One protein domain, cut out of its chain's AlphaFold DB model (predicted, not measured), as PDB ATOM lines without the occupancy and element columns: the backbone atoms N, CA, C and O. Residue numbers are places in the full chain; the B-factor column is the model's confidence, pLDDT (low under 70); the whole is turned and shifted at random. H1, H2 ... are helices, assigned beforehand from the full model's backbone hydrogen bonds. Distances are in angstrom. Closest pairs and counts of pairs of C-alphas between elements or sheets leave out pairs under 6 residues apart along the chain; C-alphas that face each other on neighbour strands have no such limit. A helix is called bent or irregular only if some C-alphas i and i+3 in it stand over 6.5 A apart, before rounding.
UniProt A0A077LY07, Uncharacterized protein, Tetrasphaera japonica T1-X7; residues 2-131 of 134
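What this domain is: This is residues 2 to 131 of the 134 residues of an uncharacterized protein of Tetrasphaera japonica T1-X7 (UniProt A0A077LY07). Five long helices make an up-and-down bundle, each running against the one before: H2, H3 and H4 pack together as a triangle, H1 packs on H4, and H5 packs on H1. The short helices H6 and H7 form a corner at one end of the bundle, near the end of H1 and the start of H2. The printed part has 130 residues with seven named helices, H1 to H7 in chain order, and no named strand; its class is all helix. It is compact and rounded, with a radius of gyration of the C-alphas of 14.3 A and spans of 37 by 34 by 27 A.

Where its parts are: H1, residues 2 to 20, begins with C-alpha 2 at (156.701, 158.083, 239.193) and is 26.8 A long. H2 is residues 26 to 40, 23.2 A, only just irregular, with C-alphas 34 and 37 7.0 A apart. H3, residues 44 to 65, 30.3 A, is irregular, with C-alphas 59 and 62 7.2 A apart and a kink of 40 degrees near residue 59. H4 is residues 72 to 90, 27.1 A; H5 is residues 93 to 110, 25.5 A. H6 is residues 115 to 121, and H7, residues 125 to 130, ends with C-alpha 130 at (127.476, 168.142, 261.032).

How they stand to each other: H1 touches H4 at a steep tilt of 39 degrees, opposite ways, closest at the C-alphas of Ala 14 and Gly 80, 3.9 A. H1 touches H5 the same way at 34 degrees, a shallow tilt only just short of steep; the C-alphas of Val 9 and Leu 100 are closest, 5.1 A. H2 and H3 form a helical hairpin, closest at the C-alphas of Val 39 and Ser 47, 4.2 A. H6 and H7 touch only at the corner, closest at the C-alphas of Glu 120 and Arg 126, 5.0 A. Every O i to N i+4 pair is within hydrogen-bond range in H1, H4, H5, H6 and H7; H2 has 8 of 11 and H3 16 of 18.

The domain as a whole: The C-alphas farthest apart, of Arg 68 and Arg 94, are 40.4 A apart. The printed part has no cut, no link is long, and no printed residue is under 70 in pLDDT.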
ATOM      1  N   SER A   2     157.065 157.952 237.766       79.44
ATOM      2  CA  SER A   2     156.701 158.083 239.193       79.44
ATOM      3  C   SER A   2     156.529 159.530 239.670       79.44
ATOM      4  O   SER A   2     155.618 159.797 240.447       79.44
ATOM      5  N   THR A   3     157.351 160.462 239.176       90.75
ATOM      6  CA  THR A   3     157.271 161.891 239.524       90.75
ATOM      7  C   THR A   3     155.980 162.545 239.037       90.75
ATOM      8  O   THR A   3     155.366 163.283 239.792       90.75
ATOM      9  N   LEU A   4     155.525 162.234 237.815       95.62
ATOM     10  CA  LEU A   4     154.274 162.781 237.269       95.62
ATOM     11  C   LEU A   4     153.053 162.268 238.037       95.62
ATOM     12  O   LEU A   4     152.177 163.051 238.382       95.62
ATOM     13  N   VAL A   5     153.024 160.971 238.360       97.00
ATOM     14  CA  VAL A   5     151.955 160.395 239.193       97.00
ATOM     15  C   VAL A   5     151.970 161.023 240.586       97.00
ATOM     16  O   VAL A   5     150.920 161.380 241.106       97.00
ATOM     17  N   GLY A   6     153.157 161.203 241.174       96.88
ATOM     18  CA  GLY A   6     153.311 161.858 242.471       96.88
ATOM     19  C   GLY A   6     152.803 163.301 242.469       96.88
ATOM     20  O   GLY A   6     151.988 163.661 243.313       96.88
ATOM     21  N   ALA A   7     153.216 164.097 241.481       97.56
ATOM     22  CA  ALA A   7     152.744 165.467 241.302       97.56
ATOM     23  C   ALA A   7     151.221 165.524 241.105       97.56
ATOM     24  O   ALA A   7     150.558 166.360 241.713       97.56
ATOM     25  N   GLY A   8     150.660 164.598 240.322       98.19
ATOM     26  CA  GLY A   8     149.217 164.479 240.128       98.19
ATOM     27  C   GLY A   8     148.461 164.162 241.417       98.19
ATOM     28  O   GLY A   8     147.397 164.725 241.642       98.19
ATOM     29  N   VAL A   9     149.005 163.308 242.290       98.50
ATOM     30  CA  VAL A   9     148.392 163.023 243.598       98.50
ATOM     31  C   VAL A   9     148.426 164.260 244.492       98.50
ATOM     32  O   VAL A   9     147.398 164.610 245.054       98.50
ATOM     33  N   VAL A  10     149.555 164.966 244.580       98.50
ATOM     34  CA  VAL A  10     149.658 166.188 245.400       98.50
ATOM     35  C   VAL A  10     148.698 167.270 244.900       98.50
ATOM     36  O   VAL A  10     147.911 167.801 245.683       98.50
ATOM     37  N   ALA A  11     148.710 167.558 243.595       98.31
ATOM     38  CA  ALA A  11     147.824 168.549 242.989       98.31
ATOM     39  C   ALA A  11     146.346 168.133 243.077       98.31
ATOM     40  O   ALA A  11     145.486 168.951 243.392       98.31
ATOM     41  N   GLY A  12     146.044 166.852 242.850       98.44
ATOM     42  CA  GLY A  12     144.693 166.309 242.961       98.44
ATOM     43  C   GLY A  12     144.157 166.361 244.391       98.44
ATOM     44  O   GLY A  12     142.993 166.699 244.587       98.44
ATOM     45  N   SER A  13     144.992 166.081 245.396       98.69
ATOM     46  CA  SER A  13     144.618 166.210 246.807       98.69
ATOM     47  C   SER A  13     144.381 167.667 247.206       98.69
ATOM     48  O   SER A  13     143.413 167.931 247.914       98.69
ATOM     49  N   ALA A  14     145.203 168.606 246.723       98.50
ATOM     50  CA  ALA A  14     144.978 170.041 246.909       98.50
ATOM     51  C   ALA A  14     143.632 170.481 246.308       98.50
ATOM     52  O   ALA A  14     142.796 171.045 247.012       98.50
ATOM     53  N   ASN A  15     143.372 170.111 245.050       98.12
ATOM     54  CA  ASN A  15     142.112 170.413 244.373       98.12
ATOM     55  C   ASN A  15     140.899 169.810 245.099       98.12
ATOM     56  O   ASN A  15     139.893 170.485 245.298       98.12
ATOM     57  N   LEU A  16     140.986 168.548 245.536       98.12
ATOM     58  CA  LEU A  16     139.900 167.909 246.278       98.12
ATOM     59  C   LEU A  16     139.640 168.608 247.617       98.12
ATOM     60  O   LEU A  16     138.484 168.822 247.967       98.12
ATOM     61  N   ALA A  17     140.690 168.978 248.351       98.00
ATOM     62  CA  ALA A  17     140.549 169.740 249.588       98.00
ATOM     63  C   ALA A  17     139.844 171.081 249.335       98.00
ATOM     64  O   ALA A  17     138.898 171.407 250.045       98.00
ATOM     65  N   ASN A  18     140.216 171.794 248.268       97.00
ATOM     66  CA  ASN A  18     139.546 173.024 247.845       97.00
ATOM     67  C   ASN A  18     138.053 172.810 247.537       97.00
ATOM     68  O   ASN A  18     137.206 173.582 247.972       97.00
ATOM     69  N   LEU A  19     137.703 171.724 246.838       96.12
ATOM     70  CA  LEU A  19     136.308 171.368 246.537       96.12
ATOM     71  C   LEU A  19     135.485 171.014 247.787       96.12
ATOM     72  O   LEU A  19     134.256 171.120 247.776       96.12
ATOM     73  N   LEU A  20     136.140 170.556 248.855       95.56
ATOM     74  CA  LEU A  20     135.494 170.271 250.132       95.56
ATOM     75  C   LEU A  20     135.294 171.537 250.980       95.56
ATOM     76  O   LEU A  20     134.384 171.536 251.814       95.56
ATOM     77  N   ASP A  21     136.038 172.620 250.721       94.88
ATOM     78  CA  ASP A  21     136.048 173.875 251.495       94.88
ATOM     79  C   ASP A  21     134.825 174.781 251.271       94.88
ATOM     80  O   ASP A  21     134.883 176.001 251.335       94.88
ATOM     81  N   LEU A  22     133.664 174.178 251.016       91.75
ATOM     82  CA  LEU A  22     132.400 174.887 250.794       91.75
ATOM     83  C   LEU A  22     131.592 175.090 252.076       91.75
ATOM     84  O   LEU A  22     130.572 175.779 252.062       91.75
ATOM     85  N   ARG A  23     131.981 174.420 253.167       91.56
ATOM     86  CA  ARG A  23     131.338 174.549 254.475       91.56
ATOM     87  C   ARG A  23     132.350 174.383 255.601       91.56
ATOM     88  O   ARG A  23     133.258 173.558 255.458       91.56
ATOM     89  N   PRO A  24     132.127 175.050 256.743       92.00
ATOM     90  CA  PRO A  24     133.110 175.050 257.810       92.00
ATOM     91  C   PRO A  24     133.433 173.637 258.331       92.00
ATOM     92  O   PRO A  24     132.553 172.791 258.513       92.00
ATOM     93  N   GLY A  25     134.709 173.326 258.497       94.50
ATOM     94  CA  GLY A  25     135.254 172.097 259.056       94.50
ATOM     95  C   GLY A  25     135.326 170.904 258.101       94.50
ATOM     96  O   GLY A  25     135.872 169.874 258.491       94.50
ATOM     97  N   ARG A  26     134.810 170.980 256.862       95.81
ATOM     98  CA  ARG A  26     134.849 169.834 255.923       95.81
ATOM     99  C   ARG A  26     136.267 169.433 255.563       95.81
ATOM    100  O   ARG A  26     136.652 168.278 255.744       95.81
ATOM    101  N   THR A  27     137.026 170.399 255.065       97.25
ATOM    102  CA  THR A  27     138.395 170.214 254.593       97.25
ATOM    103  C   THR A  27     139.293 169.700 255.706       97.25
ATOM    104  O   THR A  27     140.017 168.722 255.520       97.25
ATOM    105  N   LEU A  28     139.194 170.291 256.901       97.19
ATOM    106  CA  LEU A  28     139.961 169.856 258.065       97.19
ATOM    107  C   LEU A  28     139.571 168.450 258.535       97.19
ATOM    108  O   LEU A  28     140.461 167.642 258.782       97.19
ATOM    109  N   LYS A  29     138.278 168.098 258.586       97.62
ATOM    110  CA  LYS A  29     137.852 166.723 258.913       97.62
ATOM    111  C   LYS A  29     138.388 165.709 257.912       97.62
ATOM    112  O   LYS A  29     138.927 164.684 258.318       97.62
ATOM    113  N   ALA A  30     138.261 165.992 256.616       97.62
ATOM    114  CA  ALA A  30     138.785 165.122 255.569       97.62
ATOM    115  C   ALA A  30     140.309 164.964 255.691       97.62
ATOM    116  O   ALA A  30     140.821 163.849 255.587       97.62
ATOM    117  N   SER A  31     141.014 166.056 255.995       98.12
ATOM    118  CA  SER A  31     142.463 166.051 256.213       98.12
ATOM    119  C   SER A  31     142.848 165.213 257.431       98.12
ATOM    120  O   SER A  31     143.769 164.408 257.343       98.12
ATOM    121  N   VAL A  32     142.108 165.325 258.540       98.38
ATOM    122  CA  VAL A  32     142.304 164.499 259.742       98.38
ATOM    123  C   VAL A  32     142.058 163.026 259.442       98.38
ATOM    124  O   VAL A  32     142.896 162.196 259.776       98.38
ATOM    125  N   ILE A  33     140.951 162.690 258.780       98.06
ATOM    126  CA  ILE A  33     140.607 161.303 258.436       98.06
ATOM    127  C   ILE A  33     141.690 160.677 257.550       98.06
ATOM    128  O   ILE A  33     142.072 159.528 257.767       98.06
ATOM    129  N   ALA A  34     142.208 161.429 256.578       97.69
ATOM    130  CA  ALA A  34     143.257 160.953 255.686       97.69
ATOM    131  C   ALA A  34     144.630 160.853 256.374       97.69
ATOM    132  O   ALA A  34     145.356 159.887 256.143       97.69
ATOM    133  N   ALA A  35     144.995 161.825 257.218       97.94
ATOM    134  CA  ALA A  35     146.314 161.898 257.849       97.94
ATOM    135  C   ALA A  35     146.445 161.028 259.109       97.94
ATOM    136  O   ALA A  35     147.529 160.519 259.377       97.94
ATOM    137  N   ALA A  36     145.366 160.812 259.869       98.19
ATOM    138  CA  ALA A  36     145.380 160.055 261.125       98.19
ATOM    139  C   ALA A  36     146.088 158.688 261.042       98.19
ATOM    140  O   ALA A  36     146.996 158.452 261.841       98.19
ATOM    141  N   PRO A  37     145.765 157.793 260.084       97.56
ATOM    142  CA  PRO A  37     146.452 156.505 259.993       97.56
ATOM    143  C   PRO A  37     147.929 156.635 259.590       97.56
ATOM    144  O   PRO A  37     148.729 155.754 259.899       97.56
ATOM    145  N   LEU A  38     148.310 157.727 258.918       97.38
ATOM    146  CA  LEU A  38     149.663 157.932 258.394       97.38
ATOM    147  C   LEU A  38     150.670 158.340 259.474       97.38
ATOM    148  O   LEU A  38     151.868 158.171 259.271       97.38
ATOM    149  N   VAL A  39     150.215 158.790 260.646       97.00
ATOM    150  CA  VAL A  39     151.103 159.037 261.800       97.00
ATOM    151  C   VAL A  39     151.812 157.757 262.243       97.00
ATOM    152  O   VAL A  39     152.937 157.806 262.732       97.00
ATOM    153  N   LEU A  40     151.190 156.598 262.021       96.06
ATOM    154  CA  LEU A  40     151.759 155.290 262.348       96.06
ATOM    155  C   LEU A  40     152.672 154.737 261.237       96.06
ATOM    156  O   LEU A  40     153.119 153.591 261.322       96.06
ATOM    157  N   ALA A  41     152.934 155.512 260.178       94.94
ATOM    158  CA  ALA A  41     153.851 155.108 259.122       94.94
ATOM    159  C   ALA A  41     155.273 154.920 259.675       94.94
ATOM    160  O   ALA A  41     155.735 155.675 260.526       94.94
ATOM    161  N   ARG A  42     155.985 153.908 259.160       92.69
ATOM    162  CA  ARG A  42     157.386 153.648 259.546       92.69
ATOM    163  C   ARG A  42     158.362 154.664 258.955       92.69
ATOM    164  O   ARG A  42     159.464 154.808 259.467       92.69
ATOM    165  N   ASP A  43     157.970 155.300 257.857       94.62
ATOM    166  CA  ASP A  43     158.725 156.383 257.243       94.62
ATOM    167  C   ASP A  43     158.539 157.662 258.068       94.62
ATOM    168  O   ASP A  43     157.419 158.154 258.221       94.62
ATOM    169  N   GLU A  44     159.641 158.186 258.606       94.38
ATOM    170  CA  GLU A  44     159.634 159.348 259.497       94.38
ATOM    171  C   GLU A  44     159.065 160.585 258.794       94.38
ATOM    172  O   GLU A  44     158.191 161.249 259.343       94.38
ATOM    173  N   GLY A  45     159.457 160.842 257.540       95.62
ATOM    174  CA  GLY A  45     158.949 161.978 256.765       95.62
ATOM    175  C   GLY A  45     157.426 161.951 256.595       95.62
ATOM    176  O   GLY A  45     156.758 162.974 256.763       95.62
ATOM    177  N   THR A  46     156.862 160.775 256.320       96.56
ATOM    178  CA  THR A  46     155.413 160.549 256.242       96.56
ATOM    179  C   THR A  46     154.732 160.786 257.584       96.56
ATOM    180  O   THR A  46     153.755 161.536 257.642       96.56
ATOM    181  N   SER A  47     155.251 160.177 258.654       97.56
ATOM    182  CA  SER A  47     154.690 160.304 260.002       97.56
ATOM    183  C   SER A  47     154.712 161.760 260.479       97.56
ATOM    184  O   SER A  47     153.686 162.282 260.917       97.56
ATOM    185  N   THR A  48     155.833 162.464 260.291       98.00
ATOM    186  CA  THR A  48     155.973 163.887 260.620       98.00
ATOM    187  C   THR A  48     155.023 164.751 259.798       98.00
ATOM    188  O   THR A  48     154.333 165.595 260.366       98.00
ATOM    189  N   THR A  49     154.924 164.535 258.481       98.00
ATOM    190  CA  THR A  49     154.005 165.310 257.626       98.00
ATOM    191  C   THR A  49     152.552 165.109 258.058       98.00
ATOM    192  O   THR A  49     151.796 166.073 258.165       98.00
ATOM    193  N   ALA A  50     152.161 163.871 258.374       98.00
ATOM    194  CA  ALA A  50     150.834 163.566 258.893       98.00
ATOM    195  C   ALA A  50     150.579 164.239 260.251       98.00
ATOM    196  O   ALA A  50     149.528 164.849 260.444       98.00
ATOM    197  N   ALA A  51     151.549 164.199 261.168       98.19
ATOM    198  CA  ALA A  51     151.453 164.866 262.463       98.19
ATOM    199  C   ALA A  51     151.316 166.391 262.326       98.19
ATOM    200  O   ALA A  51     150.530 166.992 263.053       98.19
ATOM    201  N   VAL A  52     152.006 167.014 261.362       98.12
ATOM    202  CA  VAL A  52     151.848 168.445 261.045       98.12
ATOM    203  C   VAL A  52     150.424 168.751 260.582       98.12
ATOM    204  O   VAL A  52     149.819 169.697 261.082       98.12
ATOM    205  N   VAL A  53     149.858 167.938 259.682       98.31
ATOM    206  CA  VAL A  53     148.462 168.099 259.237       98.31
ATOM    207  C   VAL A  53     147.496 167.988 260.418       98.31
ATOM    208  O   VAL A  53     146.611 168.830 260.565       98.31
ATOM    209  N   LEU A  54     147.677 166.987 261.285       98.50
ATOM    210  CA  LEU A  54     146.829 166.809 262.464       98.50
ATOM    211  C   LEU A  54     146.978 167.947 263.475       98.50
ATOM    212  O   LEU A  54     145.976 168.387 264.029       98.50
ATOM    213  N   GLY A  55     148.196 168.440 263.703       98.31
ATOM    214  CA  GLY A  55     148.455 169.569 264.596       98.31
ATOM    215  C   GLY A  55     147.829 170.863 264.081       98.31
ATOM    216  O   GLY A  55     147.151 171.562 264.834       98.31
ATOM    217  N   ALA A  56     147.979 171.149 262.782       97.31
ATOM    218  CA  ALA A  56     147.327 172.287 262.140       97.31
ATOM    219  C   ALA A  56     145.798 172.179 262.236       97.31
ATOM    220  O   ALA A  56     145.132 173.139 262.622       97.31
ATOM    221  N   ALA A  57     145.241 170.996 261.963       97.38
ATOM    222  CA  ALA A  57     143.815 170.761 262.124       97.38
ATOM    223  C   ALA A  57     143.370 170.932 263.581       97.38
ATOM    224  O   ALA A  57     142.373 171.596 263.819       97.38
ATOM    225  N   ALA A  58     144.110 170.422 264.566       97.50
ATOM    226  CA  ALA A  58     143.763 170.579 265.978       97.50
ATOM    227  C   ALA A  58     143.686 172.056 266.410       97.50
ATOM    228  O   ALA A  58     142.809 172.409 267.195       97.50
ATOM    229  N   GLY A  59     144.563 172.913 265.877       96.88
ATOM    230  CA  GLY A  59     144.542 174.351 266.152       96.88
ATOM    231  C   GLY A  59     143.413 175.107 265.443       96.88
ATOM    232  O   GLY A  59     142.835 176.017 266.026       96.88
ATOM    233  N   LEU A  60     143.085 174.733 264.203       96.25
ATOM    234  CA  LEU A  60     142.143 175.480 263.358       96.25
ATOM    235  C   LEU A  60     140.697 174.979 263.455       96.25
ATOM    236  O   LEU A  60     139.758 175.754 263.291       96.25
ATOM    237  N   LEU A  61     140.504 173.688 263.728       95.12
ATOM    238  CA  LEU A  61     139.204 173.027 263.655       95.12
ATOM    239  C   LEU A  61     138.142 173.641 264.586       95.12
ATOM    240  O   LEU A  61     137.005 173.731 264.136       95.12
ATOM    241  N   PRO A  62     138.432 174.094 265.824       94.94
ATOM    242  CA  PRO A  62     137.410 174.715 266.672       94.94
ATOM    243  C   PRO A  62     136.853 176.035 266.119       94.94
ATOM    244  O   PRO A  62     135.648 176.274 266.204       94.94
ATOM    245  N   ASP A  63     137.715 176.899 265.571       94.81
ATOM    246  CA  ASP A  63     137.298 178.172 264.965       94.81
ATOM    247  C   ASP A  63     136.583 177.951 263.635       94.81
ATOM    248  O   ASP A  63     135.552 178.582 263.379       94.81
ATOM    249  N   ASP A  64     137.092 177.011 262.836       95.31
ATOM    250  CA  ASP A  64     136.493 176.624 261.568       95.31
ATOM    251  C   ASP A  64     135.100 176.013 261.804       95.31
ATOM    252  O   ASP A  64     134.108 176.500 261.281       95.31
ATOM    253  N   LEU A  65     134.946 175.043 262.712       95.31
ATOM    254  CA  LEU A  65     133.640 174.438 263.022       95.31
ATOM    255  C   LEU A  65     132.585 175.431 263.524       95.31
ATOM    256  O   LEU A  65     131.399 175.231 263.256       95.31
ATOM    257  N   ALA A  66     133.010 176.481 264.227       94.12
ATOM    258  CA  ALA A  66     132.138 177.553 264.693       94.12
ATOM    259  C   ALA A  66     131.826 178.605 263.610       94.12
ATOM    260  O   ALA A  66     131.128 179.580 263.883       94.12
ATOM    261  N   GLY A  67     132.375 178.457 262.400       91.62
ATOM    262  CA  GLY A  67     132.212 179.407 261.302       91.62
ATOM    263  C   GLY A  67     132.871 180.766 261.551       91.62
ATOM    264  O   GLY A  67     132.511 181.738 260.891       91.62
ATOM    265  N   ARG A  68     133.810 180.860 262.507       92.25
ATOM    266  CA  ARG A  68     134.557 182.100 262.800       92.25
ATOM    267  C   ARG A  68     135.674 182.351 261.793       92.25
ATOM    268  O   ARG A  68     136.055 183.495 261.567       92.25
ATOM    269  N   SER A  69     136.192 181.282 261.206       88.00
ATOM    270  CA  SER A  69     137.163 181.305 260.123       88.00
ATOM    271  C   SER A  69     136.823 180.211 259.113       88.00
ATOM    272  O   SER A  69     136.070 179.284 259.403       88.00
ATOM    273  N   MET A  70     137.361 180.339 257.908       84.88
ATOM    274  CA  MET A  70     137.429 179.258 256.928       84.88
ATOM    275  C   MET A  70     138.865 179.206 256.420       84.88
ATOM    276  O   MET A  70     139.549 180.234 256.406       84.88
ATOM    277  N   LEU A  71     139.331 178.027 256.010       90.00
ATOM    278  CA  LEU A  71     140.667 177.883 255.431       90.00
ATOM    279  C   LEU A  71     140.844 178.742 254.174       90.00
ATOM    280  O   LEU A  71     141.924 179.305 253.959       90.00
ATOM    281  N   GLY A  72     139.793 178.814 253.353       91.00
ATOM    282  CA  GLY A  72     139.843 179.413 252.030       91.00
ATOM    283  C   GLY A  72     140.785 178.649 251.105       91.00
ATOM    284  O   GLY A  72     141.411 177.653 251.484       91.00
ATOM    285  N   ASP A  73     140.950 179.161 249.886       93.00
ATOM    286  CA  ASP A  73     141.722 178.469 248.854       93.00
ATOM    287  C   ASP A  73     143.160 178.173 249.303       93.00
ATOM    288  O   ASP A  73     143.668 177.068 249.115       93.00
ATOM    289  N   THR A  74     143.824 179.131 249.954       92.31
ATOM    290  CA  THR A  74     145.210 178.955 250.408       92.31
ATOM    291  C   THR A  74     145.324 177.849 251.455       92.31
ATOM    292  O   THR A  74     146.178 176.970 251.326       92.31
ATOM    293  N   GLY A  75     144.472 177.870 252.485       95.12
ATOM    294  CA  GLY A  75     144.516 176.881 253.558       95.12
ATOM    295  C   GLY A  75     144.099 175.493 253.075       95.12
ATOM    296  O   GLY A  75     144.764 174.505 253.393       95.12
ATOM    297  N   ALA A  76     143.050 175.415 252.255       97.06
ATOM    298  CA  ALA A  76     142.528 174.161 251.734       97.06
ATOM    299  C   ALA A  76     143.521 173.481 250.784       97.06
ATOM    300  O   ALA A  76     143.848 172.306 250.973       97.06
ATOM    301  N   ASN A  77     144.077 174.220 249.816       98.00
ATOM    302  CA  ASN A  77     145.079 173.670 248.902       98.00
ATOM    303  C   ASN A  77     146.349 173.237 249.648       98.00
ATOM    304  O   ASN A  77     146.882 172.168 249.356       98.00
ATOM    305  N   ALA A  78     146.814 174.015 250.635       97.75
ATOM    306  CA  ALA A  78     147.979 173.651 251.439       97.75
ATOM    307  C   ALA A  78     147.737 172.370 252.258       97.75
ATOM    308  O   ALA A  78     148.561 171.454 252.221       97.75
ATOM    309  N   ALA A  79     146.592 172.263 252.943       97.88
ATOM    310  CA  ALA A  79     146.225 171.069 253.703       97.88
ATOM    311  C   ALA A  79     146.129 169.832 252.794       97.88
ATOM    312  O   ALA A  79     146.727 168.794 253.086       97.88
ATOM    313  N   GLY A  80     145.448 169.957 251.651       98.38
ATOM    314  CA  GLY A  80     145.338 168.884 250.666       98.38
ATOM    315  C   GLY A  80     146.690 168.468 250.082       98.38
ATOM    316  O   GLY A  80     146.968 167.273 249.978       98.38
ATOM    317  N   ALA A  81     147.569 169.420 249.760       98.50
ATOM    318  CA  ALA A  81     148.909 169.129 249.257       98.50
ATOM    319  C   ALA A  81     149.775 168.391 250.292       98.50
ATOM    320  O   ALA A  81     150.491 167.451 249.934       98.50
ATOM    321  N   LEU A  82     149.691 168.764 251.574       98.19
ATOM    322  CA  LEU A  82     150.394 168.071 252.657       98.19
ATOM    323  C   LEU A  82     149.882 166.637 252.837       98.19
ATOM    324  O   LEU A  82     150.687 165.709 252.925       98.19
ATOM    325  N   VAL A  83     148.561 166.430 252.805       98.50
ATOM    326  CA  VAL A  83     147.962 165.082 252.822       98.50
ATOM    327  C   VAL A  83     148.433 164.264 251.618       98.50
ATOM    328  O   VAL A  83     148.885 163.131 251.781       98.50
ATOM    329  N   GLY A  84     148.392 164.842 250.415       98.06
ATOM    330  CA  GLY A  84     148.890 164.205 249.196       98.06
ATOM    331  C   GLY A  84     150.368 163.825 249.305       98.06
ATOM    332  O   GLY A  84     150.755 162.731 248.900       98.06
ATOM    333  N   THR A  85     151.185 164.681 249.921       97.88
ATOM    334  CA  THR A  85     152.615 164.435 250.155       97.88
ATOM    335  C   THR A  85     152.838 163.277 251.128       97.88
ATOM    336  O   THR A  85     153.616 162.373 250.819       97.88
ATOM    337  N   ALA A  86     152.110 163.237 252.248       97.19
ATOM    338  CA  ALA A  86     152.164 162.115 253.187       97.19
ATOM    339  C   ALA A  86     151.737 160.793 252.516       97.19
ATOM    340  O   ALA A  86     152.380 159.757 252.695       97.19
ATOM    341  N   LEU A  87     150.709 160.821 251.659       96.19
ATOM    342  CA  LEU A  87     150.296 159.648 250.883       96.19
ATOM    343  C   LEU A  87     151.405 159.141 249.951       96.19
ATOM    344  O   LEU A  87     151.529 157.932 249.762       96.19
ATOM    345  N   LEU A  88     152.239 160.015 249.377       95.38
ATOM    346  CA  LEU A  88     153.347 159.562 248.529       95.38
ATOM    347  C   LEU A  88     154.373 158.741 249.304       95.38
ATOM    348  O   LEU A  88     154.855 157.741 248.768       95.38
ATOM    349  N   GLY A  89     154.705 159.146 250.528       93.12
ATOM    350  CA  GLY A  89     155.643 158.406 251.369       93.12
ATOM    351  C   GLY A  89     155.067 157.075 251.869       93.12
ATOM    352  O   GLY A  89     155.790 156.084 251.951       93.12
ATOM    353  N   ALA A  90     153.745 156.997 252.064       93.44
ATOM    354  CA  ALA A  90     153.059 155.765 252.460       93.44
ATOM    355  C   ALA A  90     152.800 154.772 251.307       93.44
ATOM    356  O   ALA A  90     152.670 153.568 251.541       93.44
ATOM    357  N   LEU A  91     152.675 155.250 250.063       94.25
ATOM    358  CA  LEU A  91     152.210 154.442 248.930       94.25
ATOM    359  C   LEU A  91     153.323 154.108 247.929       94.25
ATOM    360  O   LEU A  91     154.018 154.982 247.408       94.25
ATOM    361  N   GLY A  92     153.390 152.834 247.528       94.56
ATOM    362  CA  GLY A  92     154.111 152.410 246.323       94.56
ATOM    363  C   GLY A  92     153.407 152.848 245.028       94.56
ATOM    364  O   GLY A  92     152.279 153.339 245.049       94.56
ATOM    365  N   LEU A  93     154.033 152.624 243.864       95.06
ATOM    366  CA  LEU A  93     153.529 153.105 242.563       95.06
ATOM    367  C   LEU A  93     152.069 152.712 242.274       95.06
ATOM    368  O   LEU A  93     151.291 153.553 241.831       95.06
ATOM    369  N   ARG A  94     151.682 151.457 242.547       96.25
ATOM    370  CA  ARG A  94     150.297 150.988 242.349       96.25
ATOM    371  C   ARG A  94     149.304 151.776 243.207       96.25
ATOM    372  O   ARG A  94     148.283 152.212 242.695       96.25
ATOM    373  N   GLY A  95     149.636 152.007 244.478       96.31
ATOM    374  CA  GLY A  95     148.811 152.808 245.383       96.31
ATOM    375  C   GLY A  95     148.684 154.255 244.910       96.31
ATOM    376  O   GLY A  95     147.586 154.797 244.895       96.31
ATOM    377  N   ARG A  96     149.780 154.853 244.426       97.25
ATOM    378  CA  ARG A  96     149.767 156.213 243.861       97.25
ATOM    379  C   ARG A  96     148.895 156.319 242.605       97.25
ATOM    380  O   ARG A  96     148.203 157.314 242.442       97.25
ATOM    381  N   LEU A  97     148.892 155.301 241.740       98.00
ATOM    382  CA  LEU A  97     148.008 155.254 240.568       98.00
ATOM    383  C   LEU A  97     146.533 155.142 240.963       98.00
ATOM    384  O   LEU A  97     145.704 155.834 240.383       98.00
ATOM    385  N   VAL A  98     146.210 154.313 241.962       98.00
ATOM    386  CA  VAL A  98     144.841 154.211 242.495       98.00
ATOM    387  C   VAL A  98     144.408 155.539 243.113       98.00
ATOM    388  O   VAL A  98     143.331 156.028 242.793       98.00
ATOM    389  N   ALA A  99     145.259 156.157 243.937       97.75
ATOM    390  CA  ALA A  99     144.985 157.463 244.529       97.75
ATOM    391  C   ALA A  99     144.738 158.523 243.448       97.75
ATOM    392  O   ALA A  99     143.734 159.226 243.502       97.75
ATOM    393  N   LEU A 100     145.599 158.586 242.427       98.38
ATOM    394  CA  LEU A 100     145.428 159.499 241.301       98.38
ATOM    395  C   LEU A 100     144.102 159.253 240.571       98.38
ATOM    396  O   LEU A 100     143.360 160.198 240.337       98.38
ATOM    397  N   ALA A 101     143.769 157.996 240.266       98.38
ATOM    398  CA  ALA A 101     142.513 157.651 239.604       98.38
ATOM    399  C   ALA A 101     141.284 158.067 240.429       98.38
ATOM    400  O   ALA A 101     140.332 158.611 239.872       98.38
ATOM    401  N   VAL A 102     141.313 157.866 241.752       98.25
ATOM    402  CA  VAL A 102     140.241 158.303 242.660       98.25
ATOM    403  C   VAL A 102     140.133 159.828 242.688       98.25
ATOM    404  O   VAL A 102     139.036 160.353 242.528       98.25
ATOM    405  N   LEU A 103     141.249 160.548 242.840       98.44
ATOM    406  CA  LEU A 103     141.273 162.015 242.875       98.44
ATOM    407  C   LEU A 103     140.761 162.623 241.564       98.44
ATOM    408  O   LEU A 103     139.926 163.529 241.579       98.44
ATOM    409  N   THR A 104     141.217 162.099 240.426       98.19
ATOM    410  CA  THR A 104     140.735 162.510 239.106       98.19
ATOM    411  C   THR A 104     139.254 162.184 238.938       98.19
ATOM    412  O   THR A 104     138.494 163.046 238.511       98.19
ATOM    413  N   GLY A 105     138.818 160.980 239.321       98.19
ATOM    414  CA  GLY A 105     137.415 160.579 239.247       98.19
ATOM    415  C   GLY A 105     136.504 161.481 240.080       98.19
ATOM    416  O   GLY A 105     135.501 161.971 239.574       98.19
ATOM    417  N   LEU A 106     136.885 161.768 241.328       97.44
ATOM    418  CA  LEU A 106     136.160 162.694 242.202       97.44
ATOM    419  C   LEU A 106     136.108 164.104 241.612       97.44
ATOM    420  O   LEU A 106     135.049 164.724 241.630       97.44
ATOM    421  N   THR A 107     137.216 164.587 241.047       97.06
ATOM    422  CA  THR A 107     137.269 165.901 240.389       97.06
ATOM    423  C   THR A 107     136.288 165.966 239.219       97.06
ATOM    424  O   THR A 107     135.452 166.862 239.177       97.06
ATOM    425  N   VAL A 108     136.301 164.978 238.320       97.50
ATOM    426  CA  VAL A 108     135.378 164.931 237.172       97.50
ATOM    427  C   VAL A 108     133.920 164.805 237.623       97.50
ATOM    428  O   VAL A 108     133.040 165.476 237.088       97.50
ATOM    429  N   VAL A 109     133.635 163.976 238.634       96.06
ATOM    430  CA  VAL A 109     132.276 163.841 239.188       96.06
ATOM    431  C   VAL A 109     131.791 165.161 239.789       96.06
ATOM    432  O   VAL A 109     130.616 165.496 239.629       96.06
ATOM    433  N   SER A 110     132.682 165.929 240.422       94.94
ATOM    434  CA  SER A 110     132.338 167.209 241.053       94.94
ATOM    435  C   SER A 110     131.797 168.247 240.062       94.94
ATOM    436  O   SER A 110     130.965 169.069 240.439       94.94
ATOM    437  N   GLU A 111     132.181 168.160 238.782       95.25
ATOM    438  CA  GLU A 111     131.680 169.051 237.725       95.25
ATOM    439  C   GLU A 111     130.195 168.825 237.415       95.25
ATOM    440  O   GLU A 111     129.512 169.708 236.897       95.25
ATOM    441  N   ARG A 112     129.683 167.622 237.694       95.56
ATOM    442  CA  ARG A 112     128.297 167.232 237.405       95.56
ATOM    443  C   ARG A 112     127.443 167.126 238.659       95.56
ATOM    444  O   ARG A 112     126.230 167.304 238.581       95.56
ATOM    445  N   VAL A 113     128.054 166.805 239.797       94.56
ATOM    446  CA  VAL A 113     127.361 166.514 241.051       94.56
ATOM    447  C   VAL A 113     128.024 167.266 242.199       94.56
ATOM    448  O   VAL A 113     129.200 167.077 242.492       94.56
ATOM    449  N   SER A 114     127.243 168.074 242.918       93.81
ATOM    450  CA  SER A 114     127.735 168.771 244.107       93.81
ATOM    451  C   SER A 114     128.053 167.783 245.231       93.81
ATOM    452  O   SER A 114     127.162 167.075 245.707       93.81
ATOM    453  N   PHE A 115     129.287 167.804 245.745       94.88
ATOM    454  CA  PHE A 115     129.641 167.049 246.954       94.88
ATOM    455  C   PHE A 115     128.748 167.401 248.139       94.88
ATOM    456  O   PHE A 115     128.381 166.520 248.908       94.88
ATOM    457  N   THR A 116     128.314 168.659 248.255       95.31
ATOM    458  CA  THR A 116     127.348 169.059 249.284       95.31
ATOM    459  C   THR A 116     126.045 168.274 249.165       95.31
ATOM    460  O   THR A 116     125.548 167.791 250.177       95.31
ATOM    461  N   ALA A 117     125.509 168.115 247.953       95.12
ATOM    462  CA  ALA A 117     124.279 167.359 247.735       95.12
ATOM    463  C   ALA A 117     124.461 165.867 248.065       95.12
ATOM    464  O   ALA A 117     123.589 165.267 248.692       95.12
ATOM    465  N   VAL A 118     125.607 165.275 247.710       96.31
ATOM    466  CA  VAL A 118     125.930 163.875 248.044       96.31
ATOM    467  C   VAL A 118     126.052 163.678 249.557       96.31
ATOM    468  O   VAL A 118     125.437 162.770 250.117       96.31
ATOM    469  N   ILE A 119     126.791 164.557 250.237       95.75
ATOM    470  CA  ILE A 119     126.980 164.516 251.693       95.75
ATOM    471  C   ILE A 119     125.636 164.676 252.415       95.75
ATOM    472  O   ILE A 119     125.329 163.899 253.313       95.75
ATOM    473  N   GLU A 120     124.800 165.635 252.005       96.00
ATOM    474  CA  GLU A 120     123.490 165.868 252.628       96.00
ATOM    475  C   GLU A 120     122.457 164.785 252.290       96.00
ATOM    476  O   GLU A 120     121.501 164.623 253.041       96.00
ATOM    477  N   SER A 121     122.604 164.022 251.207       96.44
ATOM    478  CA  SER A 121     121.674 162.932 250.861       96.44
ATOM    479  C   SER A 121     122.067 161.577 251.456       96.44
ATOM    480  O   SER A 121     121.207 160.710 251.577       96.44
ATOM    481  N   THR A 122     123.311 161.414 251.917       97.50
ATOM    482  CA  THR A 122     123.835 160.141 252.435       97.50
ATOM    483  C   THR A 122     123.811 160.109 253.974       97.50
ATOM    484  O   THR A 122     124.565 160.859 254.608       97.50
ATOM    485  N   PRO A 123     122.976 159.257 254.612       91.19
ATOM    486  CA  PRO A 123     123.025 159.029 256.061       91.19
ATOM    487  C   PRO A 123     124.433 158.590 256.501       91.19
ATOM    488  O   PRO A 123     125.120 157.889 255.760       91.19
ATOM    489  N   GLY A 124     124.908 159.043 257.663       95.50
ATOM    490  CA  GLY A 124     126.306 158.879 258.090       95.50
ATOM    491  C   GLY A 124     127.254 159.980 257.592       95.50
ATOM    492  O   GLY A 124     127.850 160.674 258.416       95.50
ATOM    493  N   LEU A 125     127.360 160.234 256.276       95.38
ATOM    494  CA  LEU A 125     128.176 161.363 255.774       95.38
ATOM    495  C   LEU A 125     127.626 162.704 256.261       95.38
ATOM    496  O   LEU A 125     128.389 163.566 256.691       95.38
ATOM    497  N   ARG A 126     126.298 162.858 256.251       96.31
ATOM    498  CA  ARG A 126     125.615 164.037 256.795       96.31
ATOM    499  C   ARG A 126     125.911 164.248 258.282       96.31
ATOM    500  O   ARG A 126     126.094 165.379 258.722       96.31
ATOM    501  N   GLU A 127     125.933 163.170 259.058       95.88
ATOM    502  CA  GLU A 127     126.182 163.216 260.502       95.88
ATOM    503  C   GLU A 127     127.634 163.593 260.787       95.88
ATOM    504  O   GLU A 127     127.884 164.519 261.554       95.88
ATOM    505  N   LEU A 128     128.584 162.962 260.090       95.62
ATOM    506  CA  LEU A 128     130.000 163.315 260.150       95.62
ATOM    507  C   LEU A 128     130.234 164.780 259.750       95.62
ATOM    508  O   LEU A 128     130.995 165.495 260.404       95.62
ATOM    509  N   ASP A 129     129.561 165.250 258.698       95.62
ATOM    510  CA  ASP A 129     129.650 166.630 258.226       95.62
ATOM    511  C   ASP A 129     129.163 167.627 259.285       95.62
ATOM    512  O   ASP A 129     129.817 168.644 259.526       95.62
ATOM    513  N   ARG A 130     128.062 167.308 259.972       94.38
ATOM    514  CA  ARG A 130     127.476 168.142 261.032       94.38
ATOM    515  C   ARG A 130     128.189 168.026 262.375       94.38
ATOM    516  O   ARG A 130     128.108 168.959 263.165       94.38
ATOM    517  N   LEU A 131     128.910 166.936 262.629       94.75
ATOM    518  CA  LEU A 131     129.579 166.686 263.906       94.75
ATOM    519  C   LEU A 131     130.458 167.872 264.331       94.75
ATOM    520  O   LEU A 131     131.358 168.274 263.596       94.75
TER     521      LEU A 131